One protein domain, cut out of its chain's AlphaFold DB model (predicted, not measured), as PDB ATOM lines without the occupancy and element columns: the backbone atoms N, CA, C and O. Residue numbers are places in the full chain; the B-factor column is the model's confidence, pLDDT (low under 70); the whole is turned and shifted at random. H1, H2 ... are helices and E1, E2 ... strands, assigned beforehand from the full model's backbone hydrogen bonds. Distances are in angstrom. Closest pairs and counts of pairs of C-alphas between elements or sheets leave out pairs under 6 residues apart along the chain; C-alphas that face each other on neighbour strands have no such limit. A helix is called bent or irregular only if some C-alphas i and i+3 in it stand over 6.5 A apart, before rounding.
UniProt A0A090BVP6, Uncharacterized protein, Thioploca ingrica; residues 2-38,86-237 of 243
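This is residues 2 to 38 and 86 to 237 of the 243 residues of an uncharacterized protein of Thioploca ingrica (UniProt A0A090BVP6). A long, twisted sheet curls round helix H5, and the shorter helices H6 and H7 pack on H5. H1 is a long arm whose residues 2 to 13 stick out, while H2 and the pair H3 and H4 lie at opposite ends of the longest axis. The printed part has 189 residues, with seven named helices and six named strands in the order H1 E1 H2 E2 E3 E4 H3 H4 H5 E5 H6 H7 E6. The mixed sheet runs E1 E4 E3 E2 E5 E6, and the class is mixed, helices and strands. The whole is loose, with a radius of gyration of the C-alphas of 20.0 A, and flat, spanning 68 by 50 by 27 A.

E2, residues 105 to 118, E3, residues 122 to 133, and E4, residues 139 to 148, form a meander, each strand the antiparallel neighbour of the one before. Within hydrogen-bond range are N 111 and O 128, 2.8 A, in the hairpin E2 and E3, and N 129 and O 141, 2.9 A, in the hairpin E3 and E4. Edge strand E1, residues 28 to 30, is antiparallel to E4, with N 29 and O 144 2.8 A apart. E5, residues 196 to 199, is parallel to E2, with N 108 and O 198 2.8 A apart, and to edge strand E6, residues 233 to 236, with N 235 and O 197 3.4 A apart. E5, H6, residues 206 to 210, H7, residues 212 to 221, and E6 form a strand-helix-strand unit, two parallel neighbour strands with helices between, its crossover right-handed. H5, residues 176 to 191, is on the sheet; its closest C-alphas to E2 are Met 181 and Gly 110, 5.9 A. H5 and H7 touch at a shallow tilt of 26 degrees, the same way, closest at C-alphas 190 and 221, 6.3 A. H5 touches H6, closest at C-alphas 179 and 207, 5.6 A. H1, residues 2 to 26, touches H7 with its residues 18 to 22 alone, closest at C-alphas 18 and 212, 5.8 A. H4, residues 157 to 171, lies over E3 at a height over the sheet of 8.0 A; it touches H3, residues 151 to 154, only at the corner, closest at C-alphas 159 and 153, 4.9 A. H2, residues 86 to 101, only grazes the sheet with its residues 96 to 101. Every O i to N i+4 pair is within hydrogen-bond range in H4, H5, H6 and H7, against 19 of 21 in H1 and 9 of 12 in H2; H3 is too short for such a pair.

E2 is 37.9 A long, E3 36.9 A and E4 29.8 A. H1 is 37.0 A long, from C-alpha 2 at (-42.517, -11.026, 11.859); H5 is 21.9 A, H2 21.4 A and H4 20.8 A. H2, only just, and H3 are irregular: C-alphas 91 and 94 are 6.8 A apart, C-alphas 151 and 154 7.6 A. E6 ends at C-alpha 236, (-32.519, 28.432, 13.989).

The two C-alphas farthest apart, those of Lys 90 and Asn 156, are 69.3 A apart. Residues 39 to 85 are not printed, and C-alphas 38 and 86 are 43.5 A apart across the cut. The link from H7 to E6, 11 residues, is long. The mean pLDDT of the printed part is 72.7; 66 residues are under 70, among them 2 to 19 and 223 to 237.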
ATOM      1  N   LYS A   2     -42.389 -12.106  10.846       52.59
ATOM      2  CA  LYS A   2     -42.517 -11.026  11.859       52.59
ATOM      3  C   LYS A   2     -42.227  -9.581  11.384       52.59
ATOM      4  O   LYS A   2     -42.739  -8.638  11.972       52.59
ATOM      5  N   PHE A   3     -41.430  -9.385  10.328       37.69
ATOM      6  CA  PHE A   3     -41.063  -8.045   9.828       37.69
ATOM      7  C   PHE A   3     -42.164  -7.362   8.990       37.69
ATOM      8  O   PHE A   3     -42.289  -6.140   9.043       37.69
ATOM      9  N   CYS A   4     -42.976  -8.131   8.248       41.38
ATOM     10  CA  CYS A   4     -44.121  -7.580   7.508       41.38
ATOM     11  C   CYS A   4     -45.237  -7.154   8.464       41.38
ATOM     12  O   CYS A   4     -45.693  -6.019   8.382       41.38
ATOM     13  N   GLU A   5     -45.580  -7.997   9.443       43.00
ATOM     14  CA  GLU A   5     -46.593  -7.678  10.460       43.00
ATOM     15  C   GLU A   5     -46.222  -6.441  11.296       43.00
ATOM     16  O   GLU A   5     -47.088  -5.671  11.710       43.00
ATOM     17  N   TYR A   6     -44.924  -6.221  11.544       44.38
ATOM     18  CA  TYR A   6     -44.447  -5.048  12.277       44.38
ATOM     19  C   TYR A   6     -44.562  -3.757  11.451       44.38
ATOM     20  O   TYR A   6     -45.052  -2.745  11.956       44.38
ATOM     21  N   LYS A   7     -44.181  -3.793  10.166       46.31
ATOM     22  CA  LYS A   7     -44.361  -2.659   9.242       46.31
ATOM     23  C   LYS A   7     -45.836  -2.304   9.062       46.31
ATOM     24  O   LYS A   7     -46.187  -1.130   9.109       46.31
ATOM     25  N   GLU A   8     -46.695  -3.306   8.930       42.09
ATOM     26  CA  GLU A   8     -48.133  -3.123   8.746       42.09
ATOM     27  C   GLU A   8     -48.791  -2.501   9.991       42.09
ATOM     28  O   GLU A   8     -49.522  -1.514   9.886       42.09
ATOM     29  N   LYS A   9     -48.424  -2.959  11.199       49.03
ATOM     30  CA  LYS A   9     -48.852  -2.330  12.464       49.03
ATOM     31  C   LYS A   9     -48.374  -0.879  12.600       49.03
ATOM     32  O   LYS A   9     -49.140  -0.039  13.076       49.03
ATOM     33  N   ILE A  10     -47.147  -0.560  12.176       55.75
ATOM     34  CA  ILE A  10     -46.619   0.817  12.185       55.75
ATOM     35  C   ILE A  10     -47.380   1.703  11.198       55.75
ATOM     36  O   ILE A  10     -47.787   2.803  11.570       55.75
ATOM     37  N   MET A  11     -47.621   1.229   9.975       44.94
ATOM     38  CA  MET A  11     -48.342   1.989   8.952       44.94
ATOM     39  C   MET A  11     -49.790   2.270   9.364       44.94
ATOM     40  O   MET A  11     -50.249   3.407   9.243       44.94
ATOM     41  N   ILE A  12     -50.485   1.286   9.945       51.66
ATOM     42  CA  ILE A  12     -51.841   1.466  10.487       51.66
ATOM     43  C   ILE A  12     -51.834   2.470  11.651       51.66
ATOM     44  O   ILE A  12     -52.720   3.323  11.737       51.66
ATOM     45  N   LYS A  13     -50.830   2.415  12.539       54.41
ATOM     46  CA  LYS A  13     -50.683   3.365  13.655       54.41
ATOM     47  C   LYS A  13     -50.398   4.791  13.159       54.41
ATOM     48  O   LYS A  13     -50.980   5.738  13.684       54.41
ATOM     49  N   GLN A  14     -49.580   4.948  12.116       52.44
ATOM     50  CA  GLN A  14     -49.268   6.240  11.492       52.44
ATOM     51  C   GLN A  14     -50.466   6.841  10.744       52.44
ATOM     52  O   GLN A  14     -50.781   8.008  10.960       52.44
ATOM     53  N   GLN A  15     -51.191   6.059   9.934       48.91
ATOM     54  CA  GLN A  15     -52.411   6.532   9.258       48.91
ATOM     55  C   GLN A  15     -53.510   6.934  10.250       48.91
ATOM     56  O   GLN A  15     -54.227   7.909  10.027       48.91
ATOM     57  N   LYS A  16     -53.646   6.208  11.368       54.91
ATOM     58  CA  LYS A  16     -54.619   6.545  12.417       54.91
ATOM     59  C   LYS A  16     -54.214   7.787  13.220       54.91
ATOM     60  O   LYS A  16     -55.095   8.575  13.542       54.91
ATOM     61  N   SER A  17     -52.921   7.992  13.495       56.00
ATOM     62  CA  SER A  17     -52.392   9.217  14.127       56.00
ATOM     63  C   SER A  17     -52.662  10.465  13.282       56.00
ATOM     64  O   SER A  17     -53.094  11.481  13.815       56.00
ATOM     65  N   GLN A  18     -52.484  10.367  11.960       57.06
ATOM     66  CA  GLN A  18     -52.689  11.485  11.029       57.06
ATOM     67  C   GLN A  18     -54.131  12.012  11.059       57.06
ATOM     68  O   GLN A  18     -54.347  13.216  11.120       57.06
ATOM     69  N   LYS A  19     -55.133  11.124  11.125       67.50
ATOM     70  CA  LYS A  19     -56.542  11.543  11.242       67.50
ATOM     71  C   LYS A  19     -56.854  12.266  12.562       67.50
ATOM     72  O   LYS A  19     -57.775  13.074  12.598       67.50
ATOM     73  N   ILE A  20     -56.117  11.976  13.638       74.62
ATOM     74  CA  ILE A  20     -56.335  12.592  14.958       74.62
ATOM     75  C   ILE A  20     -55.762  14.004  14.994       74.62
ATOM     76  O   ILE A  20     -56.413  14.897  15.524       74.62
ATOM     77  N   PHE A  21     -54.572  14.222  14.429       82.12
ATOM     78  CA  PHE A  21     -53.969  15.552  14.458       82.12
ATOM     79  C   PHE A  21     -54.773  16.561  13.634       82.12
ATOM     80  O   PHE A  21     -55.035  17.664  14.109       82.12
ATOM     81  N   LYS A  22     -55.281  16.151  12.465       84.56
ATOM     82  CA  LYS A  22     -56.244  16.956  11.706       84.56
ATOM     83  C   LYS A  22     -57.464  17.343  12.540       84.56
ATOM     84  O   LYS A  22     -57.817  18.513  12.605       84.56
ATOM     85  N   TYR A  23     -58.057  16.366  13.225       80.81
ATOM     86  CA  TYR A  23     -59.196  16.598  14.108       80.81
ATOM     87  C   TYR A  23     -58.849  17.580  15.241       80.81
ATOM     88  O   TYR A  23     -59.633  18.474  15.535       80.81
ATOM     89  N   VAL A  24     -57.660  17.473  15.843       82.31
ATOM     90  CA  VAL A  24     -57.164  18.435  16.844       82.31
ATOM     91  C   VAL A  24     -57.095  19.856  16.272       82.31
ATOM     92  O   VAL A  24     -57.551  20.787  16.930       82.31
ATOM     93  N   LEU A  25     -56.584  20.024  15.048       85.56
ATOM     94  CA  LEU A  25     -56.521  21.328  14.377       85.56
ATOM     95  C   LEU A  25     -57.914  21.886  14.051       85.56
ATOM     96  O   LEU A  25     -58.152  23.070  14.265       85.56
ATOM     97  N   GLU A  26     -58.831  21.045  13.569       85.75
ATOM     98  CA  GLU A  26     -60.209  21.422  13.215       85.75
ATOM     99  C   GLU A  26     -61.066  21.777  14.445       85.75
ATOM    100  O   GLU A  26     -62.020  22.541  14.328       85.75
ATOM    101  N   ASN A  27     -60.730  21.250  15.629       80.56
ATOM    102  CA  ASN A  27     -61.435  21.533  16.887       80.56
ATOM    103  C   ASN A  27     -60.782  22.646  17.722       80.56
ATOM    104  O   ASN A  27     -61.229  22.913  18.841       80.56
ATOM    105  N   ALA A  28     -59.731  23.288  17.207       83.25
ATOM    106  CA  ALA A  28     -59.146  24.460  17.837       83.25
ATOM    107  C   ALA A  28     -60.100  25.654  17.727       83.25
ATOM    108  O   ALA A  28     -60.597  25.973  16.648       83.25
ATOM    109  N   LYS A  29     -60.335  26.331  18.848       82.94
ATOM    110  CA  LYS A  29     -61.124  27.558  18.921       82.94
ATOM    111  C   LYS A  29     -60.236  28.704  19.365       82.94
ATOM    112  O   LYS A  29     -59.467  28.546  20.313       82.94
ATOM    113  N   ASP A  30     -60.367  29.832  18.679       83.50
ATOM    114  CA  ASP A  30     -59.789  31.089  19.132       83.50
ATOM    115  C   ASP A  30     -60.528  31.542  20.392       83.50
ATOM    116  O   ASP A  30     -61.761  31.565  20.426       83.50
ATOM    117  N   VAL A  31     -59.762  31.815  21.438       78.19
ATOM    118  CA  VAL A  31     -60.268  32.303  22.718       78.19
ATOM    119  C   VAL A  31     -59.534  33.562  23.158       78.19
ATOM    120  O   VAL A  31     -59.692  33.951  24.307       78.19
ATOM    121  N   THR A  32     -58.759  34.200  22.277       77.19
ATOM    122  CA  THR A  32     -57.871  35.331  22.592       77.19
ATOM    123  C   THR A  32     -58.566  36.423  23.402       77.19
ATOM    124  O   THR A  32     -58.072  36.790  24.461       77.19
ATOM    125  N   ASP A  33     -59.764  36.841  22.989       73.12
ATOM    126  CA  ASP A  33     -60.521  37.914  23.658       73.12
ATOM    127  C   ASP A  33     -61.318  37.450  24.892       73.12
ATOM    128  O   ASP A  33     -61.921  38.251  25.600       73.12
ATOM    129  N   THR A  34     -61.375  36.139  25.131       65.69
ATOM    130  CA  THR A  34     -62.147  35.518  26.225       65.69
ATOM    131  C   THR A  34     -61.266  34.857  27.277       65.69
ATOM    132  O   THR A  34     -61.751  34.441  28.328       65.69
ATOM    133  N   PHE A  35     -59.978  34.716  26.975       59.53
ATOM    134  CA  PHE A  35     -58.987  34.164  27.867       59.53
ATOM    135  C   PHE A  35     -58.379  35.336  28.624       59.53
ATOM    136  O   PHE A  35     -57.486  36.015  28.126       59.53
ATOM    137  N   ASP A  36     -58.912  35.602  29.812       53.69
ATOM    138  CA  ASP A  36     -58.384  36.635  30.695       53.69
ATOM    139  C   ASP A  36     -57.007  36.167  31.193       53.69
ATOM    140  O   ASP A  36     -56.897  35.329  32.091       53.69
ATOM    141  N   ILE A  37     -55.938  36.598  30.516       51.38
ATOM    142  CA  ILE A  37     -54.568  36.325  30.944       51.38
ATOM    143  C   ILE A  37     -54.204  37.397  31.972       51.38
ATOM    144  O   ILE A  37     -53.456  38.331  31.681       51.38
ATOM    145  N   ASP A  38     -54.707  37.249  33.196       46.19
ATOM    146  CA  ASP A  38     -54.048  37.874  34.336       46.19
ATOM    147  C   ASP A  38     -52.714  37.144  34.546       46.19
ATOM    148  O   ASP A  38     -52.632  36.101  35.198       46.19
ATOM    149  N   ALA A  86     -17.249  34.168  12.125       66.56
ATOM    150  CA  ALA A  86     -16.920  35.543  11.760       66.56
ATOM    151  C   ALA A  86     -17.431  35.863  10.349       66.56
ATOM    152  O   ALA A  86     -18.063  36.902  10.128       66.56
ATOM    153  N   VAL A  87     -17.236  34.939   9.405       70.19
ATOM    154  CA  VAL A  87     -17.815  35.039   8.059       70.19
ATOM    155  C   VAL A  87     -19.340  35.000   8.133       70.19
ATOM    156  O   VAL A  87     -20.001  35.835   7.516       70.19
ATOM    157  N   TRP A  88     -19.917  34.100   8.929       71.19
ATOM    158  CA  TRP A  88     -21.364  34.009   9.102       71.19
ATOM    159  C   TRP A  88     -21.955  35.292   9.697       71.19
ATOM    160  O   TRP A  88     -22.929  35.822   9.164       71.19
ATOM    161  N   ALA A  89     -21.347  35.841  10.753       67.44
ATOM    162  CA  ALA A  89     -21.804  37.077  11.386       67.44
ATOM    163  C   ALA A  89     -21.740  38.267  10.421       67.44
ATOM    164  O   ALA A  89     -22.667  39.074  10.374       67.44
ATOM    165  N   LYS A  90     -20.691  38.346   9.597       70.81
ATOM    166  CA  LYS A  90     -20.555  39.404   8.592       70.81
ATOM    167  C   LYS A  90     -21.559  39.259   7.445       70.81
ATOM    168  O   LYS A  90     -22.142  40.250   7.019       70.81
ATOM    169  N   VAL A  91     -21.747  38.045   6.926       72.56
ATOM    170  CA  VAL A  91     -22.584  37.791   5.738       72.56
ATOM    171  C   VAL A  91     -24.073  37.764   6.085       72.56
ATOM    172  O   VAL A  91     -24.887  38.309   5.342       72.56
ATOM    173  N   TYR A  92     -24.437  37.154   7.213       71.12
ATOM    174  CA  TYR A  92     -25.829  36.936   7.613       71.12
ATOM    175  C   TYR A  92     -26.228  37.754   8.845       71.12
ATOM    176  O   TYR A  92     -27.355  38.240   8.901       71.12
ATOM    177  N   GLY A  93     -25.320  37.955   9.804       72.50
ATOM    178  CA  GLY A  93     -25.608  38.627  11.077       72.50
ATOM    179  C   GLY A  93     -25.871  40.133  10.968       72.50
ATOM    180  O   GLY A  93     -26.862  40.603  11.524       72.50
ATOM    181  N   GLU A  94     -25.044  40.894  10.239       78.44
ATOM    182  CA  GLU A  94     -25.252  42.349  10.075       78.44
ATOM    183  C   GLU A  94     -26.607  42.689   9.419       78.44
ATOM    184  O   GLU A  94     -27.349  43.502   9.977       78.44
ATOM    185  N   PRO A  95     -27.027  42.027   8.318       79.44
ATOM    186  CA  PRO A  95     -28.366  42.232   7.766       79.44
ATOM    187  C   PRO A  95     -29.502  41.933   8.752       79.44
ATOM    188  O   PRO A  95     -30.516  42.631   8.744       79.44
ATOM    189  N   ILE A  96     -29.356  40.909   9.603       78.12
ATOM    190  CA  ILE A  96     -30.356  40.561  10.624       78.12
ATOM    191  C   ILE A  96     -30.389  41.625  11.726       78.12
ATOM    192  O   ILE A  96     -31.469  42.002  12.179       78.12
ATOM    193  N   ARG A  97     -29.230  42.146  12.140       79.75
ATOM    194  CA  ARG A  97     -29.135  43.198  13.161       79.75
ATOM    195  C   ARG A  97     -29.830  44.486  12.717       79.75
ATOM    196  O   ARG A  97     -30.579  45.073  13.497       79.75
ATOM    197  N   GLU A  98     -29.640  44.895  11.469       82.38
ATOM    198  CA  GLU A  98     -30.352  46.048  10.902       82.38
ATOM    199  C   GLU A  98     -31.853  45.759  10.713       82.38
ATOM    200  O   GLU A  98     -32.716  46.605  10.978       82.38
ATOM    201  N   ALA A  99     -32.201  44.525  10.337       82.56
ATOM    202  CA  ALA A  99     -33.592  44.093  10.256       82.56
ATOM    203  C   ALA A  99     -34.298  44.103  11.624       82.56
ATOM    204  O   ALA A  99     -35.484  44.425  11.691       82.56
ATOM    205  N   LEU A 100     -33.583  43.818  12.716       83.00
ATOM    206  CA  LEU A 100     -34.139  43.813  14.067       83.00
ATOM    207  C   LEU A 100     -34.708  45.188  14.429       83.00
ATOM    208  O   LEU A 100     -35.891  45.300  14.726       83.00
ATOM    209  N   LYS A 101     -33.906  46.256  14.306       81.81
ATOM    210  CA  LYS A 101     -34.327  47.635  14.639       81.81
ATOM    211  C   LYS A 101     -35.468  48.154  13.758       81.81
ATOM    212  O   LYS A 101     -36.232  49.038  14.156       81.81
ATOM    213  N   SER A 102     -35.583  47.629  12.539       85.19
ATOM    214  CA  SER A 102     -36.661  47.989  11.613       85.19
ATOM    215  C   SER A 102     -37.964  47.218  11.851       85.19
ATOM    216  O   SER A 102     -38.934  47.494  11.155       85.19
ATOM    217  N   GLY A 103     -38.017  46.306  12.831       84.12
ATOM    218  CA  GLY A 103     -39.189  45.460  13.098       84.12
ATOM    219  C   GLY A 103     -39.321  44.270  12.139       84.12
ATOM    220  O   GLY A 103     -40.304  43.546  12.175       84.12
ATOM    221  N   ASN A 104     -38.315  44.025  11.295       87.50
ATOM    222  CA  ASN A 104     -38.317  42.949  10.299       87.50
ATOM    223  C   ASN A 104     -37.814  41.602  10.846       87.50
ATOM    224  O   ASN A 104     -37.616  40.664  10.069       87.50
ATOM    225  N   VAL A 105     -37.594  41.513  12.157       87.19
ATOM    226  CA  VAL A 105     -37.305  40.275  12.883       87.19
ATOM    227  C   VAL A 105     -38.416  40.076  13.905       87.19
ATOM    228  O   VAL A 105     -38.660  40.968  14.720       87.19
ATOM    229  N   VAL A 106     -39.069  38.918  13.863       89.50
ATOM    230  CA  VAL A 106     -40.080  38.514  14.847       89.50
ATOM    231  C   VAL A 106     -39.571  37.330  15.658       89.50
ATOM    232  O   VAL A 106     -39.005  36.393  15.094       89.50
ATOM    233  N   ALA A 107     -39.774  37.371  16.971       90.12
ATOM    234  CA  ALA A 107     -39.671  36.209  17.843       90.12
ATOM    235  C   ALA A 107     -41.062  35.598  18.024       90.12
ATOM    236  O   ALA A 107     -42.017  36.322  18.305       90.12
ATOM    237  N   VAL A 108     -41.166  34.284  17.835       91.38
ATOM    238  CA  VAL A 108     -42.395  33.506  17.982       91.38
ATOM    239  C   VAL A 108     -42.160  32.418  19.016       91.38
ATOM    240  O   VAL A 108     -41.216  31.637  18.879       91.38
ATOM    241  N   ASP A 109     -43.032  32.362  20.015       92.50
ATOM    242  CA  ASP A 109     -42.948  31.386  21.098       92.50
ATOM    243  C   ASP A 109     -44.344  30.924  21.529       92.50
ATOM    244  O   ASP A 109     -45.321  31.675  21.440       92.50
ATOM    245  N   GLY A 110     -44.452  29.672  21.953       90.94
ATOM    246  CA  GLY A 110     -45.680  29.051  22.416       90.94
ATOM    247  C   GLY A 110     -45.635  28.813  23.919       90.94
ATOM    248  O   GLY A 110     -44.712  28.212  24.454       90.94
ATOM    249  N   THR A 111     -46.679  29.236  24.626       89.25
ATOM    250  CA  THR A 111     -46.829  28.984  26.062       89.25
ATOM    251  C   THR A 111     -48.104  28.187  26.330       89.25
ATOM    252  O   THR A 111     -49.182  28.564  25.859       89.25
ATOM    253  N   PRO A 112     -48.045  27.087  27.104       87.69
ATOM    254  CA  PRO A 112     -49.249  26.399  27.543       87.69
ATOM    255  C   PRO A 112     -50.035  27.286  28.518       87.69
ATOM    256  O   PRO A 112     -49.521  27.679  29.559       87.69
ATOM    257  N   LEU A 113     -51.302  27.554  28.201       81.88
ATOM    258  CA  LEU A 113     -52.222  28.299  29.069       81.88
ATOM    259  C   LEU A 113     -53.028  27.367  29.979       81.88
ATOM    260  O   LEU A 113     -53.307  27.678  31.131       81.88
ATOM    261  N   LEU A 114     -53.396  26.196  29.457       77.19
ATOM    262  CA  LEU A 114     -54.063  25.139  30.203       77.19
ATOM    263  C   LEU A 114     -53.380  23.822  29.867       77.19
ATOM    264  O   LEU A 114     -53.473  23.326  28.739       77.19
ATOM    265  N   GLN A 115     -52.718  23.234  30.865       80.06
ATOM    266  CA  GLN A 115     -52.211  21.871  30.748       80.06
ATOM    267  C   GLN A 115     -53.360  20.912  30.427       80.06
ATOM    268  O   GLN A 115     -54.481  21.104  30.889       80.06
ATOM    269  N   SER A 116     -53.071  19.863  29.659       78.38
ATOM    270  CA  SER A 116     -54.079  18.893  29.224       78.38
ATOM    271  C   SER A 116     -54.883  18.309  30.391       78.38
ATOM    272  O   SER A 116     -54.404  17.416  31.090       78.38
ATOM    273  N   GLN A 117     -56.145  18.718  30.497       72.19
ATOM    274  CA  GLN A 117     -57.136  18.164  31.411       72.19
ATOM    275  C   GLN A 117     -57.896  17.035  30.720       72.19
ATOM    276  O   GLN A 117     -58.359  17.182  29.586       72.19
ATOM    277  N   ARG A 118     -58.024  15.894  31.397       67.94
ATOM    278  CA  ARG A 118     -58.750  14.726  30.893       67.94
ATOM    279  C   ARG A 118     -59.993  14.492  31.737       67.94
ATOM    280  O   ARG A 118     -59.919  14.447  32.959       67.94
ATOM    281  N   PHE A 119     -61.108  14.282  31.060       65.81
ATOM    282  CA  PHE A 119     -62.400  13.927  31.627       65.81
ATOM    283  C   PHE A 119     -62.873  12.605  31.024       65.81
ATOM    284  O   PHE A 119     -62.313  12.122  30.039       65.81
ATOM    285  N   LEU A 120     -63.950  12.051  31.585       60.25
ATOM    286  CA  LEU A 120     -64.482  10.745  31.191       60.25
ATOM    287  C   LEU A 120     -64.835  10.632  29.703       60.25
ATOM    288  O   LEU A 120     -64.832   9.521  29.206       60.25
ATOM    289  N   THR A 121     -65.147  11.741  29.021       61.22
ATOM    290  CA  THR A 121     -65.544  11.774  27.597       61.22
ATOM    291  C   THR A 121     -64.733  12.756  26.756       61.22
ATOM    292  O   THR A 121     -64.911  12.828  25.540       61.22
ATOM    293  N   THR A 122     -63.910  13.594  27.387       62.62
ATOM    294  CA  THR A 122     -63.326  14.778  26.746       62.62
ATOM    295  C   THR A 122     -61.920  15.049  27.238       62.62
ATOM    296  O   THR A 122     -61.606  14.805  28.398       62.62
ATOM    297  N   GLN A 123     -61.101  15.655  26.391       71.50
ATOM    298  CA  GLN A 123     -59.830  16.246  26.787       71.50
ATOM    299  C   GLN A 123     -59.813  17.708  26.353       71.50
ATOM    300  O   GLN A 123     -60.294  18.044  25.271       71.50
ATOM    301  N   VAL A 124     -59.272  18.572  27.207       74.44
ATOM    302  CA  VAL A 124     -59.156  20.006  26.944       74.44
ATOM    303  C   VAL A 124     -57.729  20.451  27.229       74.44
ATOM    304  O   VAL A 124     -57.158  20.086  28.253       74.44
ATOM    305  N   PHE A 125     -57.151  21.232  26.328       81.56
ATOM    306  CA  PHE A 125     -55.886  21.927  26.546       81.56
ATOM    307  C   PHE A 125     -55.921  23.286  25.851       81.56
ATOM    308  O   PHE A 125     -56.728  23.501  24.946       81.56
ATOM    309  N   ALA A 126     -55.047  24.194  26.271       82.44
ATOM    310  CA  ALA A 126     -54.940  25.517  25.675       82.44
ATOM    311  C   ALA A 126     -53.487  25.974  25.608       82.44
ATOM    312  O   ALA A 126     -52.693  25.676  26.504       82.44
ATOM    313  N   CYS A 127     -53.157  26.732  24.572       89.81
ATOM    314  CA  CYS A 127     -51.875  27.411  24.436       89.81
ATOM    315  C   CYS A 127     -52.076  28.814  23.864       89.81
ATOM    316  O   CYS A 127     -53.028  29.053  23.123       89.81
ATOM    317  N   ALA A 128     -51.158  29.715  24.184       89.44
ATOM    318  CA  ALA A 128     -51.004  30.997  23.520       89.44
ATOM    319  C   ALA A 128     -49.764  30.951  22.639       89.44
ATOM    320  O   ALA A 128     -48.733  30.435  23.066       89.44
ATOM    321  N   ILE A 129     -49.862  31.509  21.437       94.25
ATOM    322  CA  ILE A 129     -48.693  31.813  20.616       94.25
ATOM    323  C   ILE A 129     -48.442  33.310  20.694       94.25
ATOM    324  O   ILE A 129     -49.310  34.107  20.329       94.25
ATOM    325  N   GLY A 130     -47.267  33.671  21.191       89.88
ATOM    326  CA  GLY A 130     -46.792  35.037  21.264       89.88
ATOM    327  C   GLY A 130     -45.933  35.406  20.069       89.88
ATOM    328  O   GLY A 130     -45.113  34.611  19.611       89.88
ATOM    329  N   THR A 131     -46.098  36.633  19.588       90.12
ATOM    330  CA  THR A 131     -45.193  37.255  18.621       90.12
ATOM    331  C   THR A 131     -44.710  38.595  19.146       90.12
ATOM    332  O   THR A 131     -45.519  39.413  19.586       90.12
ATOM    333  N   LEU A 132     -43.405  38.832  19.066       88.75
ATOM    334  CA  LEU A 132     -42.779  40.084  19.479       88.75
ATOM    335  C   LEU A 132     -41.808  40.561  18.397       88.75
ATOM    336  O   LEU A 132     -40.974  39.786  17.922       88.75
ATOM    337  N   THR A 133     -41.883  41.840  18.036       87.38
ATOM    338  CA  THR A 133     -40.862  42.505  17.216       87.38
ATOM    339  C   THR A 133     -40.203  43.614  18.038       87.38
ATOM    340  O   THR A 133     -40.602  43.907  19.160       87.38
ATOM    341  N   TYR A 134     -39.166  44.254  17.496       84.25
ATOM    342  CA  TYR A 134     -38.583  45.431  18.147       84.25
ATOM    343  C   TYR A 134     -39.541  46.639  18.173       84.25
ATOM    344  O   TYR A 134     -39.380  47.527  19.006       84.25
ATOM    345  N   ARG A 135     -40.487  46.716  17.226       85.00
ATOM    346  CA  ARG A 135     -41.373  47.880  17.046       85.00
ATOM    347  C   ARG A 135     -42.778  47.660  17.577       85.00
ATOM    348  O   ARG A 135     -43.406  48.623  18.004       85.00
ATOM    349  N   ASP A 136     -43.241  46.421  17.550       78.81
ATOM    350  CA  ASP A 136     -44.597  46.060  17.921       78.81
ATOM    351  C   ASP A 136     -44.583  45.367  19.283       78.81
ATOM    352  O   ASP A 136     -43.712  44.525  19.536       78.81
ATOM    353  N   PRO A 137     -45.531  45.707  20.171       81.56
ATOM    354  CA  PRO A 137     -45.657  45.036  21.452       81.56
ATOM    355  C   PRO A 137     -46.010  43.557  21.262       81.56
ATOM    356  O   PRO A 137     -46.447  43.121  20.194       81.56
ATOM    357  N   LEU A 138     -45.845  42.789  22.340       81.69
ATOM    358  CA  LEU A 138     -46.237  41.386  22.378       81.69
ATOM    359  C   LEU A 138     -47.702  41.235  21.948       81.69
ATOM    360  O   LEU A 138     -48.604  41.781  22.579       81.69
ATOM    361  N   THR A 139     -47.923  40.459  20.893       84.62
ATOM    362  CA  THR A 139     -49.253  40.009  20.474       84.62
ATOM    363  C   THR A 139     -49.412  38.554  20.884       84.62
ATOM    364  O   THR A 139     -48.532  37.746  20.595       84.62
ATOM    365  N   LEU A 140     -50.509  38.218  21.563       85.38
ATOM    366  CA  LEU A 140     -50.817  36.860  22.010       85.38
ATOM    367  C   LEU A 140     -52.068  36.365  21.291       85.38
ATOM    368  O   LEU A 140     -53.089  37.038  21.327       85.38
ATOM    369  N   ASN A 141     -51.994  35.178  20.693       86.12
ATOM    370  CA  ASN A 141     -53.154  34.482  20.136       86.12
ATOM    371  C   ASN A 141     -53.397  33.200  20.932       86.12
ATOM    372  O   ASN A 141     -52.596  32.262  20.859       86.12
ATOM    373  N   ALA A 142     -54.487  33.154  21.696       84.38
ATOM    374  CA  ALA A 142     -54.833  32.023  22.546       84.38
ATOM    375  C   ALA A 142     -55.792  31.068  21.831       84.38
ATOM    376  O   ALA A 142     -56.827  31.467  21.298       84.38
ATOM    377  N   GLN A 143     -55.468  29.775  21.851       81.62
ATOM    378  CA  GLN A 143     -56.308  28.731  21.278       81.62
ATOM    379  C   GLN A 143     -56.578  27.626  22.290       81.62
ATOM    380  O   GLN A 143     -55.668  27.114  22.944       81.62
ATOM    381  N   VAL A 144     -57.846  27.227  22.377       79.81
ATOM    382  CA  VAL A 144     -58.302  26.076  23.158       79.81
ATOM    383  C   VAL A 144     -58.663  24.956  22.202       79.81
ATOM    384  O   VAL A 144     -59.397  25.153  21.236       79.81
ATOM    385  N   VAL A 145     -58.208  23.751  22.512       78.94
ATOM    386  CA  VAL A 145     -58.647  22.531  21.846       78.94
ATOM    387  C   VAL A 145     -59.463  21.718  22.833       78.94
ATOM    388  O   VAL A 145     -59.000  21.398  23.930       78.94
ATOM    389  N   LYS A 146     -60.668  21.329  22.414       75.19
ATOM    390  CA  LYS A 146     -61.484  20.323  23.092       75.19
ATOM    391  C   LYS A 146     -61.667  19.137  22.157       75.19
ATOM    392  O   LYS A 146     -62.290  19.273  21.111       75.19
ATOM    393  N   THR A 147     -61.164  17.972  22.546       67.81
ATOM    394  CA  THR A 147     -61.471  16.708  21.870       67.81
ATOM    395  C   THR A 147     -62.542  15.963  22.655       67.81
ATOM    396  O   THR A 147     -62.601  16.037  23.887       67.81
ATOM    397  N   GLN A 148     -63.427  15.266  21.946       65.25
ATOM    398  CA  GLN A 148     -64.541  14.542  22.545       65.25
ATOM    399  C   GLN A 148     -64.674  13.161  21.901       65.25
ATOM    400  O   GLN A 148     -64.672  13.044  20.678       65.25
ATOM    401  N   ALA A 149     -64.785  12.120  22.725       60.19
ATOM    402  CA  ALA A 149     -65.131  10.777  22.268       60.19
ATOM    403  C   ALA A 149     -66.639  10.672  21.979       60.19
ATOM    404  O   ALA A 149     -67.435  11.461  22.496       60.19
ATOM    405  N   ASN A 150     -67.044   9.705  21.150       57.16
ATOM    406  CA  ASN A 150     -68.439   9.578  20.713       57.16
ATOM    407  C   ASN A 150     -69.405   9.397  21.915       57.16
ATOM    408  O   ASN A 150     -69.117   8.643  22.848       57.16
ATOM    409  N   GLN A 151     -70.544  10.103  21.892       51.31
ATOM    410  CA  GLN A 151     -71.535  10.170  22.977       51.31
ATOM    411  C   GLN A 151     -72.409   8.911  23.110       51.31
ATOM    412  O   GLN A 151     -72.992   8.690  24.167       51.31
ATOM    413  N   GLU A 152     -72.487   8.058  22.086       50.09
ATOM    414  CA  GLU A 152     -73.397   6.896  22.054       50.09
ATOM    415  C   GLU A 152     -73.027   5.746  23.027       50.09
ATOM    416  O   GLU A 152     -73.711   4.725  23.086       50.09
ATOM    417  N   LEU A 153     -71.942   5.859  23.801       50.94
ATOM    418  CA  LEU A 153     -71.168   4.692  24.249       50.94
ATOM    419  C   LEU A 153     -71.328   4.261  25.721       50.94
ATOM    420  O   LEU A 153     -70.656   3.323  26.144       50.94
ATOM    421  N   PHE A 154     -72.246   4.842  26.497       57.12
ATOM    422  CA  PHE A 154     -72.482   4.419  27.896       57.12
ATOM    423  C   PHE A 154     -73.571   3.349  28.072       57.12
ATOM    424  O   PHE A 154     -73.980   3.058  29.191       57.12
ATOM    425  N   GLN A 155     -74.042   2.729  26.988       61.28
ATOM    426  CA  GLN A 155     -75.166   1.785  27.054       61.28
ATOM    427  C   GLN A 155     -74.835   0.460  27.766       61.28
ATOM    428  O   GLN A 155     -75.727  -0.176  28.319       61.28
ATOM    429  N   ASN A 156     -73.571   0.012  27.746       66.12
ATOM    430  CA  ASN A 156     -73.128  -1.203  28.439       66.12
ATOM    431  C   ASN A 156     -71.614  -1.196  28.738       66.12
ATOM    432  O   ASN A 156     -70.873  -0.303  28.315       66.12
ATOM    433  N   LYS A 157     -71.145  -2.221  29.465       72.88
ATOM    434  CA  LYS A 157     -69.745  -2.369  29.897       72.88
ATOM    435  C   LYS A 157     -68.747  -2.418  28.731       72.88
ATOM    436  O   LYS A 157     -67.686  -1.806  28.821       72.88
ATOM    437  N   GLU A 158     -69.088  -3.077  27.625       73.25
ATOM    438  CA  GLU A 158     -68.197  -3.162  26.457       73.25
ATOM    439  C   GLU A 158     -68.152  -1.863  25.652       73.25
ATOM    440  O   GLU A 158     -67.104  -1.482  25.133       73.25
ATOM    441  N   ALA A 159     -69.271  -1.145  25.577       63.56
ATOM    442  CA  ALA A 159     -69.311   0.191  25.004       63.56
ATOM    443  C   ALA A 159     -68.474   1.174  25.846       63.56
ATOM    444  O   ALA A 159     -67.670   1.918  25.287       63.56
ATOM    445  N   THR A 160     -68.545   1.064  27.178       64.38
ATOM    446  CA  THR A 160     -67.717   1.845  28.112       64.38
ATOM    447  C   THR A 160     -66.226   1.543  27.931       64.38
ATOM    448  O   THR A 160     -65.409   2.458  27.903       64.38
ATOM    449  N   LYS A 161     -65.846   0.272  27.743       72.06
ATOM    450  CA  LYS A 161     -64.451  -0.111  27.476       72.06
ATOM    451  C   LYS A 161     -63.933   0.472  26.157       72.06
ATOM    452  O   LYS A 161     -62.876   1.097  26.155       72.06
ATOM    453  N   ARG A 162     -64.692   0.339  25.059       70.06
ATOM    454  CA  ARG A 162     -64.338   0.955  23.763       70.06
ATOM    455  C   ARG A 162     -64.192   2.472  23.873       70.06
ATOM    456  O   ARG A 162     -63.326   3.051  23.227       70.06
ATOM    457  N   HIS A 163     -65.018   3.100  24.702       67.38
ATOM    458  CA  HIS A 163     -64.966   4.531  24.963       67.38
ATOM    459  C   HIS A 163     -63.686   4.948  25.698       67.38
ATOM    460  O   HIS A 163     -63.006   5.880  25.272       67.38
ATOM    461  N   ILE A 164     -63.310   4.222  26.756       68.75
ATOM    462  CA  ILE A 164     -62.049   4.453  27.477       68.75
ATOM    463  C   ILE A 164     -60.859   4.280  26.527       68.75
ATOM    464  O   ILE A 164     -59.996   5.151  26.477       68.75
ATOM    465  N   GLU A 165     -60.841   3.220  25.715       74.56
ATOM    466  CA  GLU A 165     -59.786   2.982  24.719       74.56
ATOM    467  C   GLU A 165     -59.729   4.091  23.652       74.56
ATOM    468  O   GLU A 165     -58.647   4.478  23.205       74.56
ATOM    469  N   GLU A 166     -60.875   4.639  23.242       70.19
ATOM    470  CA  GLU A 166     -60.932   5.765  22.312       70.19
ATOM    471  C   GLU A 166     -60.379   7.056  22.929       70.19
ATOM    472  O   GLU A 166     -59.638   7.776  22.259       70.19
ATOM    473  N   ILE A 167     -60.674   7.336  24.196       67.62
ATOM    474  CA  ILE A 167     -60.139   8.503  24.908       67.62
ATOM    475  C   ILE A 167     -58.665   8.340  25.179       67.62
ATOM    476  O   ILE A 167     -57.901   9.279  24.967       67.62
ATOM    477  N   GLU A 168     -58.238   7.163  25.619       70.25
ATOM    478  CA  GLU A 168     -56.827   6.843  25.710       70.25
ATOM    479  C   GLU A 168     -56.185   7.051  24.350       70.25
ATOM    480  O   GLU A 168     -55.205   7.761  24.271       70.25
ATOM    481  N   ARG A 169     -56.750   6.593  23.235       70.25
ATOM    482  CA  ARG A 169     -56.206   6.892  21.901       70.25
ATOM    483  C   ARG A 169     -56.141   8.396  21.593       70.25
ATOM    484  O   ARG A 169     -55.116   8.856  21.094       70.25
ATOM    485  N   LEU A 170     -57.199   9.157  21.875       63.16
ATOM    486  CA  LEU A 170     -57.243  10.611  21.662       63.16
ATOM    487  C   LEU A 170     -56.271  11.372  22.573       63.16
ATOM    488  O   LEU A 170     -55.791  12.431  22.186       63.16
ATOM    489  N   SER A 171     -55.935  10.813  23.734       59.38
ATOM    490  CA  SER A 171     -55.127  11.466  24.768       59.38
ATOM    491  C   SER A 171     -53.718  10.881  24.944       59.38
ATOM    492  O   SER A 171     -52.870  11.513  25.574       59.38
ATOM    493  N   SER A 172     -53.441   9.688  24.406       53.34
ATOM    494  CA  SER A 172     -52.270   8.840  24.721       53.34
ATOM    495  C   SER A 172     -50.974   9.323  24.113       53.34
ATOM    496  O   SER A 172     -49.916   8.907  24.587       53.34
ATOM    497  N   SER A 173     -50.991  10.243  23.151       53.31
ATOM    498  CA  SER A 173     -49.789  11.025  22.931       53.31
ATOM    499  C   SER A 173     -49.809  12.188  23.926       53.31
ATOM    500  O   SER A 173     -50.477  13.207  23.764       53.31
ATOM    501  N   ARG A 174     -49.002  12.062  24.987       53.41
ATOM    502  CA  ARG A 174     -48.573  13.218  25.801       53.41
ATOM    503  C   ARG A 174     -48.020  14.361  24.929       53.41
ATOM    504  O   ARG A 174     -47.870  15.474  25.411       53.41
ATOM    505  N   SER A 175     -47.748  14.092  23.650       67.31
ATOM    506  CA  SER A 175     -47.318  15.061  22.666       67.31
ATOM    507  C   SER A 175     -48.434  15.895  22.043       67.31
ATOM    508  O   SER A 175     -48.052  16.871  21.430       67.31
ATOM    509  N   TRP A 176     -49.749  15.613  22.126       80.81
ATOM    510  CA  TRP A 176     -50.715  16.435  21.358       80.81
ATOM    511  C   TRP A 176     -50.705  17.925  21.706       80.81
ATOM    512  O   TRP A 176     -50.604  18.709  20.765       80.81
ATOM    513  N   PRO A 177     -50.729  18.339  22.989       84.62
ATOM    514  CA  PRO A 177     -50.606  19.754  23.329       84.62
ATOM    515  C   PRO A 177     -49.299  20.360  22.805       84.62
ATOM    516  O   PRO A 177     -49.325  21.411  22.178       84.62
ATOM    517  N   ALA A 178     -48.176  19.654  22.972       87.94
ATOM    518  CA  ALA A 178     -46.870  20.105  22.490       87.94
ATOM    519  C   ALA A 178     -46.792  20.158  20.954       87.94
ATOM    520  O   ALA A 178     -46.334  21.134  20.392       87.94
ATOM    521  N   THR A 179     -47.309  19.147  20.258       89.44
ATOM    522  CA  THR A 179     -47.327  19.040  18.789       89.44
ATOM    523  C   THR A 179     -48.241  20.108  18.195       89.44
ATOM    524  O   THR A 179     -47.919  20.695  17.170       89.44
ATOM    525  N   PHE A 180     -49.383  20.373  18.832       91.25
ATOM    526  CA  PHE A 180     -50.281  21.451  18.440       91.25
ATOM    527  C   PHE A 180     -49.623  22.819  18.634       91.25
ATOM    528  O   PHE A 180     -49.631  23.622  17.707       91.25
ATOM    529  N   MET A 181     -49.004  23.059  19.792       92.19
ATOM    530  CA  MET A 181     -48.280  24.298  20.077       92.19
ATOM    531  C   MET A 181     -47.129  24.507  19.088       92.19
ATOM    532  O   MET A 181     -47.094  25.525  18.406       92.19
ATOM    533  N   GLU A 182     -46.287  23.488  18.887       92.56
ATOM    534  CA  GLU A 182     -45.205  23.510  17.902       92.56
ATOM    535  C   GLU A 182     -45.733  23.830  16.492       92.56
ATOM    536  O   GLU A 182     -45.143  24.638  15.769       92.56
ATOM    537  N   TYR A 183     -46.850  23.212  16.081       93.88
ATOM    538  CA  TYR A 183     -47.489  23.494  14.791       93.88
ATOM    539  C   TYR A 183     -47.914  24.956  14.696       93.88
ATOM    540  O   TYR A 183     -47.676  25.599  13.674       93.88
ATOM    541  N   LYS A 184     -48.531  25.488  15.755       95.06
ATOM    542  CA  LYS A 184     -49.052  26.854  15.791       95.06
ATOM    543  C   LYS A 184     -47.950  27.904  15.832       95.06
ATOM    544  O   LYS A 184     -48.079  28.896  15.123       95.06
ATOM    545  N   GLU A 185     -46.840  27.665  16.526       94.38
ATOM    546  CA  GLU A 185     -45.630  28.496  16.441       94.38
ATOM    547  C   GLU A 185     -45.126  28.584  14.997       94.38
ATOM    548  O   GLU A 185     -44.937  29.668  14.449       94.38
ATOM    549  N   ARG A 186     -44.960  27.432  14.337       93.06
ATOM    550  CA  ARG A 186     -44.401  27.356  12.978       93.06
ATOM    551  C   ARG A 186     -45.356  27.927  11.932       93.06
ATOM    552  O   ARG A 186     -44.907  28.618  11.023       93.06
ATOM    553  N   GLN A 187     -46.661  27.711  12.092       94.38
ATOM    554  CA  GLN A 187     -47.702  28.330  11.270       94.38
ATOM    555  C   GLN A 187     -47.724  29.853  11.451       94.38
ATOM    556  O   GLN A 187     -47.785  30.580  10.462       94.38
ATOM    557  N   THR A 188     -47.638  30.337  12.692       92.88
ATOM    558  CA  THR A 188     -47.603  31.774  13.002       92.88
ATOM    559  C   THR A 188     -46.359  32.417  12.410       92.88
ATOM    560  O   THR A 188     -46.465  33.417  11.708       92.88
ATOM    561  N   GLY A 189     -45.195  31.795  12.598       90.75
ATOM    562  CA  GLY A 189     -43.945  32.234  11.996       90.75
ATOM    563  C   GLY A 189     -43.999  32.264  10.468       90.75
ATOM    564  O   GLY A 189     -43.614  33.256   9.864       90.75
ATOM    565  N   TYR A 190     -44.526  31.213   9.832       90.31
ATOM    566  CA  TYR A 190     -44.684  31.157   8.374       90.31
ATOM    567  C   TYR A 190     -45.598  32.261   7.823       90.31
ATOM    568  O   TYR A 190     -45.309  32.821   6.767       90.31
ATOM    569  N   ASN A 191     -46.682  32.576   8.535       90.56
ATOM    570  CA  ASN A 191     -47.660  33.582   8.125       90.56
ATOM    571  C   ASN A 191     -47.274  35.015   8.532       90.56
ATOM    572  O   ASN A 191     -47.950  35.960   8.123       90.56
ATOM    573  N   HIS A 192     -46.224  35.201   9.339       88.81
ATOM    574  CA  HIS A 192     -45.810  36.525   9.783       88.81
ATOM    575  C   HIS A 192     -45.203  37.331   8.628       88.81
ATOM    576  O   HIS A 192     -44.477  36.813   7.783       88.81
ATOM    577  N   HIS A 193     -45.450  38.639   8.615       87.38
ATOM    578  CA  HIS A 193     -44.967  39.550   7.571       87.38
ATOM    579  C   HIS A 193     -43.480  39.928   7.723       87.38
ATOM    580  O   HIS A 193     -42.908  40.584   6.852       87.38
ATOM    581  N   ALA A 194     -42.855  39.538   8.836       85.56
ATOM    582  CA  ALA A 194     -41.458  39.846   9.123       85.56
ATOM    583  C   ALA A 194     -40.536  39.038   8.206       85.56
ATOM    584  O   ALA A 194     -40.777  37.869   7.912       85.56
ATOM    585  N   LYS A 195     -39.439  39.663   7.776       84.12
ATOM    586  CA  LYS A 195     -38.475  39.039   6.865       84.12
ATOM    587  C   LYS A 195     -37.724  37.872   7.511       84.12
ATOM    588  O   LYS A 195     -37.396  36.900   6.828       84.12
ATOM    589  N   TYR A 196     -37.423  38.000   8.800       84.44
ATOM    590  CA  TYR A 196     -36.731  36.992   9.590       84.44
ATOM    591  C   TYR A 196     -37.622  36.556  10.745       84.44
ATOM    592  O   TYR A 196     -38.184  37.385  11.461       84.44
ATOM    593  N   VAL A 197     -37.722  35.247  10.927       87.00
ATOM    594  CA  VAL A 197     -38.546  34.630  11.963       87.00
ATOM    595  C   VAL A 197     -37.632  33.807  12.855       87.00
ATOM    596  O   VAL A 197     -36.907  32.936  12.368       87.00
ATOM    597  N   LEU A 198     -37.670  34.109  14.148       88.75
ATOM    598  CA  LEU A 198     -37.006  33.371  15.209       88.75
ATOM    599  C   LEU A 198     -38.072  32.538  15.919       88.75
ATOM    600  O   LEU A 198     -39.052  33.088  16.412       88.75
ATOM    601  N   ILE A 199     -37.894  31.221  15.931       86.81
ATOM    602  CA  ILE A 199     -38.800  30.272  16.586       86.81
ATOM    603  C   ILE A 199     -38.019  29.622  17.723       86.81
ATOM    604  O   ILE A 199     -36.864  29.240  17.501       86.81
ATOM    605  N   ASP A 200     -38.625  29.490  18.905       81.12
ATOM    606  CA  ASP A 200     -37.999  28.738  19.990       81.12
ATOM    607  C   ASP A 200     -37.916  27.233  19.650       81.12
ATOM    608  O   ASP A 200     -38.859  26.592  19.174       81.12
ATOM    609  N   GLY A 201     -36.730  26.664  19.848       82.50
ATOM    610  CA  GLY A 201     -36.426  25.272  19.537       82.50
ATOM    611  C   GLY A 201     -36.159  24.952  18.052       82.50
ATOM    612  O   GLY A 201     -35.951  25.818  17.198       82.50
ATOM    613  N   PRO A 202     -36.073  23.652  17.710       80.75
ATOM    614  CA  PRO A 202     -35.716  23.224  16.365       80.75
ATOM    615  C   PRO A 202     -36.852  23.478  15.369       80.75
ATOM    616  O   PRO A 202     -38.010  23.140  15.611       80.75
ATOM    617  N   LEU A 203     -36.500  24.001  14.192       77.50
ATOM    618  CA  LEU A 203     -37.431  24.252  13.089       77.50
ATOM    619  C   LEU A 203     -38.203  22.979  12.707       77.50
ATOM    620  O   LEU A 203     -39.432  22.996  12.643       77.50
ATOM    621  N   ILE A 204     -37.482  21.869  12.521       78.06
ATOM    622  CA  ILE A 204     -38.049  20.549  12.230       78.06
ATOM    623  C   ILE A 204     -38.071  19.720  13.513       78.06
ATOM    624  O   ILE A 204     -37.021  19.402  14.068       78.06
ATOM    625  N   THR A 205     -39.261  19.325  13.955       81.44
ATOM    626  CA  THR A 205     -39.471  18.467  15.122       81.44
ATOM    627  C   THR A 205     -39.972  17.098  14.678       81.44
ATOM    628  O   THR A 205     -40.690  16.952  13.682       81.44
ATOM    629  N   GLN A 206     -39.609  16.054  15.424       77.69
ATOM    630  CA  GLN A 206     -40.110  14.704  15.163       77.69
ATOM    631  C   GLN A 206     -41.637  14.631  15.327       77.69
ATOM    632  O   GLN A 206     -42.315  13.940  14.562       77.69
ATOM    633  N   ASN A 207     -42.177  15.374  16.296       82.12
ATOM    634  CA  ASN A 207     -43.608  15.468  16.570       82.12
ATOM    635  C   ASN A 207     -44.381  15.878  15.313       82.12
ATOM    636  O   ASN A 207     -45.275  15.149  14.888       82.12
ATOM    637  N   LEU A 208     -43.977  16.965  14.652       81.00
ATOM    638  CA  LEU A 208     -44.639  17.446  13.438       81.00
ATOM    639  C   LEU A 208     -44.327  16.606  12.205       81.00
ATOM    640  O   LEU A 208     -45.222  16.345  11.404       81.00
ATOM    641  N   LEU A 209     -43.092  16.122  12.060       78.75
ATOM    642  CA  LEU A 209     -42.693  15.317  10.901       78.75
ATOM    643  C   LEU A 209     -43.506  14.014  10.786       78.75
ATOM    644  O   LEU A 209     -43.767  13.511   9.687       78.75
ATOM    645  N   THR A 210     -43.945  13.460  11.919       77.25
ATOM    646  CA  THR A 210     -44.782  12.252  11.941       77.25
ATOM    647  C   THR A 210     -46.240  12.512  11.535       77.25
ATOM    648  O   THR A 210     -46.908  11.583  11.067       77.25
ATOM    649  N   GLN A 211     -46.713  13.763  11.579       78.88
ATOM    650  CA  GLN A 211     -48.072  14.151  11.175       78.88
ATOM    651  C   GLN A 211     -48.121  14.638   9.719       78.88
ATOM    652  O   GLN A 211     -47.141  15.158   9.188       78.88
ATOM    653  N   ALA A 212     -49.253  14.442   9.036       79.62
ATOM    654  CA  ALA A 212     -49.383  14.827   7.627       79.62
ATOM    655  C   ALA A 212     -49.369  16.352   7.462       79.62
ATOM    656  O   ALA A 212     -48.647  16.878   6.620       79.62
ATOM    657  N   GLU A 213     -50.084  17.040   8.344       85.81
ATOM    658  CA  GLU A 213     -50.229  18.492   8.389       85.81
ATOM    659  C   GLU A 213     -48.901  19.166   8.748       85.81
ATOM    660  O   GLU A 213     -48.548  20.193   8.175       85.81
ATOM    661  N   GLY A 214     -48.111  18.555   9.639       83.75
ATOM    662  CA  GLY A 214     -46.761  19.029   9.952       83.75
ATOM    663  C   GLY A 214     -45.807  18.919   8.757       83.75
ATOM    664  O   GLY A 214     -45.085  19.866   8.453       83.75
ATOM    665  N   ARG A 215     -45.844  17.804   8.009       82.38
ATOM    666  CA  ARG A 215     -45.060  17.659   6.764       82.38
ATOM    667  C   ARG A 215     -45.483  18.648   5.680       82.38
ATOM    668  O   ARG A 215     -44.628  19.143   4.943       82.38
ATOM    669  N   GLU A 216     -46.778  18.926   5.563       85.25
ATOM    670  CA  GLU A 216     -47.291  19.925   4.625       85.25
ATOM    671  C   GLU A 216     -46.784  21.327   4.979       85.25
ATOM    672  O   GLU A 216     -46.204  21.991   4.118       85.25
ATOM    673  N   LEU A 217     -46.895  21.726   6.250       85.31
ATOM    674  CA  LEU A 217     -46.366  22.999   6.742       85.31
ATOM    675  C   LEU A 217     -44.857  23.120   6.473       85.31
ATOM    676  O   LEU A 217     -44.405  24.126   5.932       85.31
ATOM    677  N   TYR A 218     -44.067  22.074   6.738       83.81
ATOM    678  CA  TYR A 218     -42.636  22.089   6.409       83.81
ATOM    679  C   TYR A 218     -42.356  22.197   4.915       83.81
ATOM    680  O   TYR A 218     -41.429  22.897   4.518       83.81
ATOM    681  N   THR A 219     -43.165  21.559   4.072       79.25
ATOM    682  CA  THR A 219     -43.039  21.692   2.614       79.25
ATOM    683  C   THR A 219     -43.250  23.144   2.174       79.25
ATOM    684  O   THR A 219     -42.549  23.620   1.278       79.25
ATOM    685  N   GLN A 220     -44.188  23.852   2.813       82.31
ATOM    686  CA  GLN A 220     -44.463  25.268   2.565       82.31
ATOM    687  C   GLN A 220     -43.329  26.170   3.074       82.31
ATOM    688  O   GLN A 220     -42.837  27.007   2.316       82.31
ATOM    689  N   MET A 221     -42.879  25.969   4.316       80.75
ATOM    690  CA  MET A 221     -41.813  26.759   4.947       80.75
ATOM    691  C   MET A 221     -40.464  26.600   4.238       80.75
ATOM    692  O   MET A 221     -39.765  27.580   4.008       80.75
ATOM    693  N   LEU A 222     -40.103  25.371   3.860       78.19
ATOM    694  CA  LEU A 222     -38.813  25.062   3.232       78.19
ATOM    695  C   LEU A 222     -38.812  25.295   1.714       78.19
ATOM    696  O   LEU A 222     -37.799  25.069   1.058       78.19
ATOM    697  N   GLY A 223     -39.940  25.717   1.133       66.69
ATOM    698  CA  GLY A 223     -40.016  26.091  -0.278       66.69
ATOM    699  C   GLY A 223     -39.809  24.937  -1.264       66.69
ATOM    700  O   GLY A 223     -39.577  25.194  -2.441       66.69
ATOM    701  N   VAL A 224     -39.958  23.675  -0.836       57.75
ATOM    702  CA  VAL A 224     -39.682  22.465  -1.647       57.75
ATOM    703  C   VAL A 224     -40.550  22.386  -2.923       57.75
ATOM    704  O   VAL A 224     -40.253  21.618  -3.833       57.75
ATOM    705  N   LYS A 225     -41.601  23.217  -3.039       46.19
ATOM    706  CA  LYS A 225     -42.471  23.325  -4.228       46.19
ATOM    707  C   LYS A 225     -42.475  24.693  -4.936       46.19
ATOM    708  O   LYS A 225     -43.157  24.820  -5.950       46.19
ATOM    709  N   LYS A 226     -41.755  25.717  -4.457       43.75
ATOM    710  CA  LYS A 226     -41.709  27.040  -5.117       43.75
ATOM    711  C   LYS A 226     -40.448  27.169  -5.980       43.75
ATOM    712  O   LYS A 226     -39.338  27.119  -5.462       43.75
ATOM    713  N   LYS A 227     -40.613  27.438  -7.285       42.38
ATOM    714  CA  LYS A 227     -39.588  28.178  -8.043       42.38
ATOM    715  C   LYS A 227     -39.465  29.548  -7.364       42.38
ATOM    716  O   LYS A 227     -40.461  30.244  -7.205       42.38
ATOM    717  N   LEU A 228     -38.272  29.837  -6.855       39.38
ATOM    718  CA  LEU A 228     -37.947  30.950  -5.963       39.38
ATOM    719  C   LEU A 228     -38.402  32.314  -6.507       39.38
ATOM    720  O   LEU A 228     -37.742  32.886  -7.365       39.38
ATOM    721  N   GLU A 229     -39.436  32.885  -5.898       36.53
ATOM    722  CA  GLU A 229     -39.640  34.334  -5.849       36.53
ATOM    723  C   GLU A 229     -39.748  34.732  -4.369       36.53
ATOM    724  O   GLU A 229     -40.813  34.699  -3.761       36.53
ATOM    725  N   LYS A 230     -38.573  35.041  -3.799       39.75
ATOM    726  CA  LYS A 230     -38.251  35.433  -2.409       39.75
ATOM    727  C   LYS A 230     -38.331  34.329  -1.329       39.75
ATOM    728  O   LYS A 230     -39.421  33.934  -0.926       39.75
ATOM    729  N   PRO A 231     -37.181  33.874  -0.791       43.31
ATOM    730  CA  PRO A 231     -37.146  33.055   0.417       43.31
ATOM    731  C   PRO A 231     -37.290  33.932   1.673       43.31
ATOM    732  O   PRO A 231     -36.511  34.867   1.870       43.31
ATOM    733  N   SER A 232     -38.249  33.609   2.544       47.28
ATOM    734  CA  SER A 232     -38.163  33.979   3.963       47.28
ATOM    735  C   SER A 232     -37.079  33.106   4.599       47.28
ATOM    736  O   SER A 232     -37.087  31.886   4.428       47.28
ATOM    737  N   ILE A 233     -36.109  33.716   5.280       51.09
ATOM    738  CA  ILE A 233     -35.010  32.984   5.924       51.09
ATOM    739  C   ILE A 233     -35.451  32.647   7.349       51.09
ATOM    740  O   ILE A 233     -35.569  33.535   8.192       51.09
ATOM    741  N   PHE A 234     -35.681  31.362   7.610       49.69
ATOM    742  CA  PHE A 234     -35.894  30.843   8.959       49.69
ATOM    743  C   PHE A 234     -34.537  30.683   9.644       49.69
ATOM    744  O   PHE A 234     -33.696  29.910   9.180       49.69
ATOM    745  N   LEU A 235     -34.311  31.418  10.731       46.12
ATOM    746  CA  LEU A 235     -33.104  31.273  11.538       46.12
ATOM    747  C   LEU A 235     -33.386  30.359  12.726       46.12
ATOM    748  O   LEU A 235     -34.263  30.619  13.543       46.12
ATOM    749  N   LEU A 236     -32.601  29.287  12.813       42.41
ATOM    750  CA  LEU A 236     -32.519  28.432  13.989       42.41
ATOM    751  C   LEU A 236     -31.673  29.137  15.050       42.41
ATOM    752  O   LEU A 236     -30.461  29.273  14.880       42.41
ATOM    753  N   LEU A 237     -32.285  29.532  16.162       35.84
ATOM    754  CA  LEU A 237     -31.548  29.864  17.377       35.84
ATOM    755  C   LEU A 237     -31.316  28.572  18.160       35.84
ATOM    756  O   LEU A 237     -32.091  28.189  19.027       35.84
TER     757      LEU A 237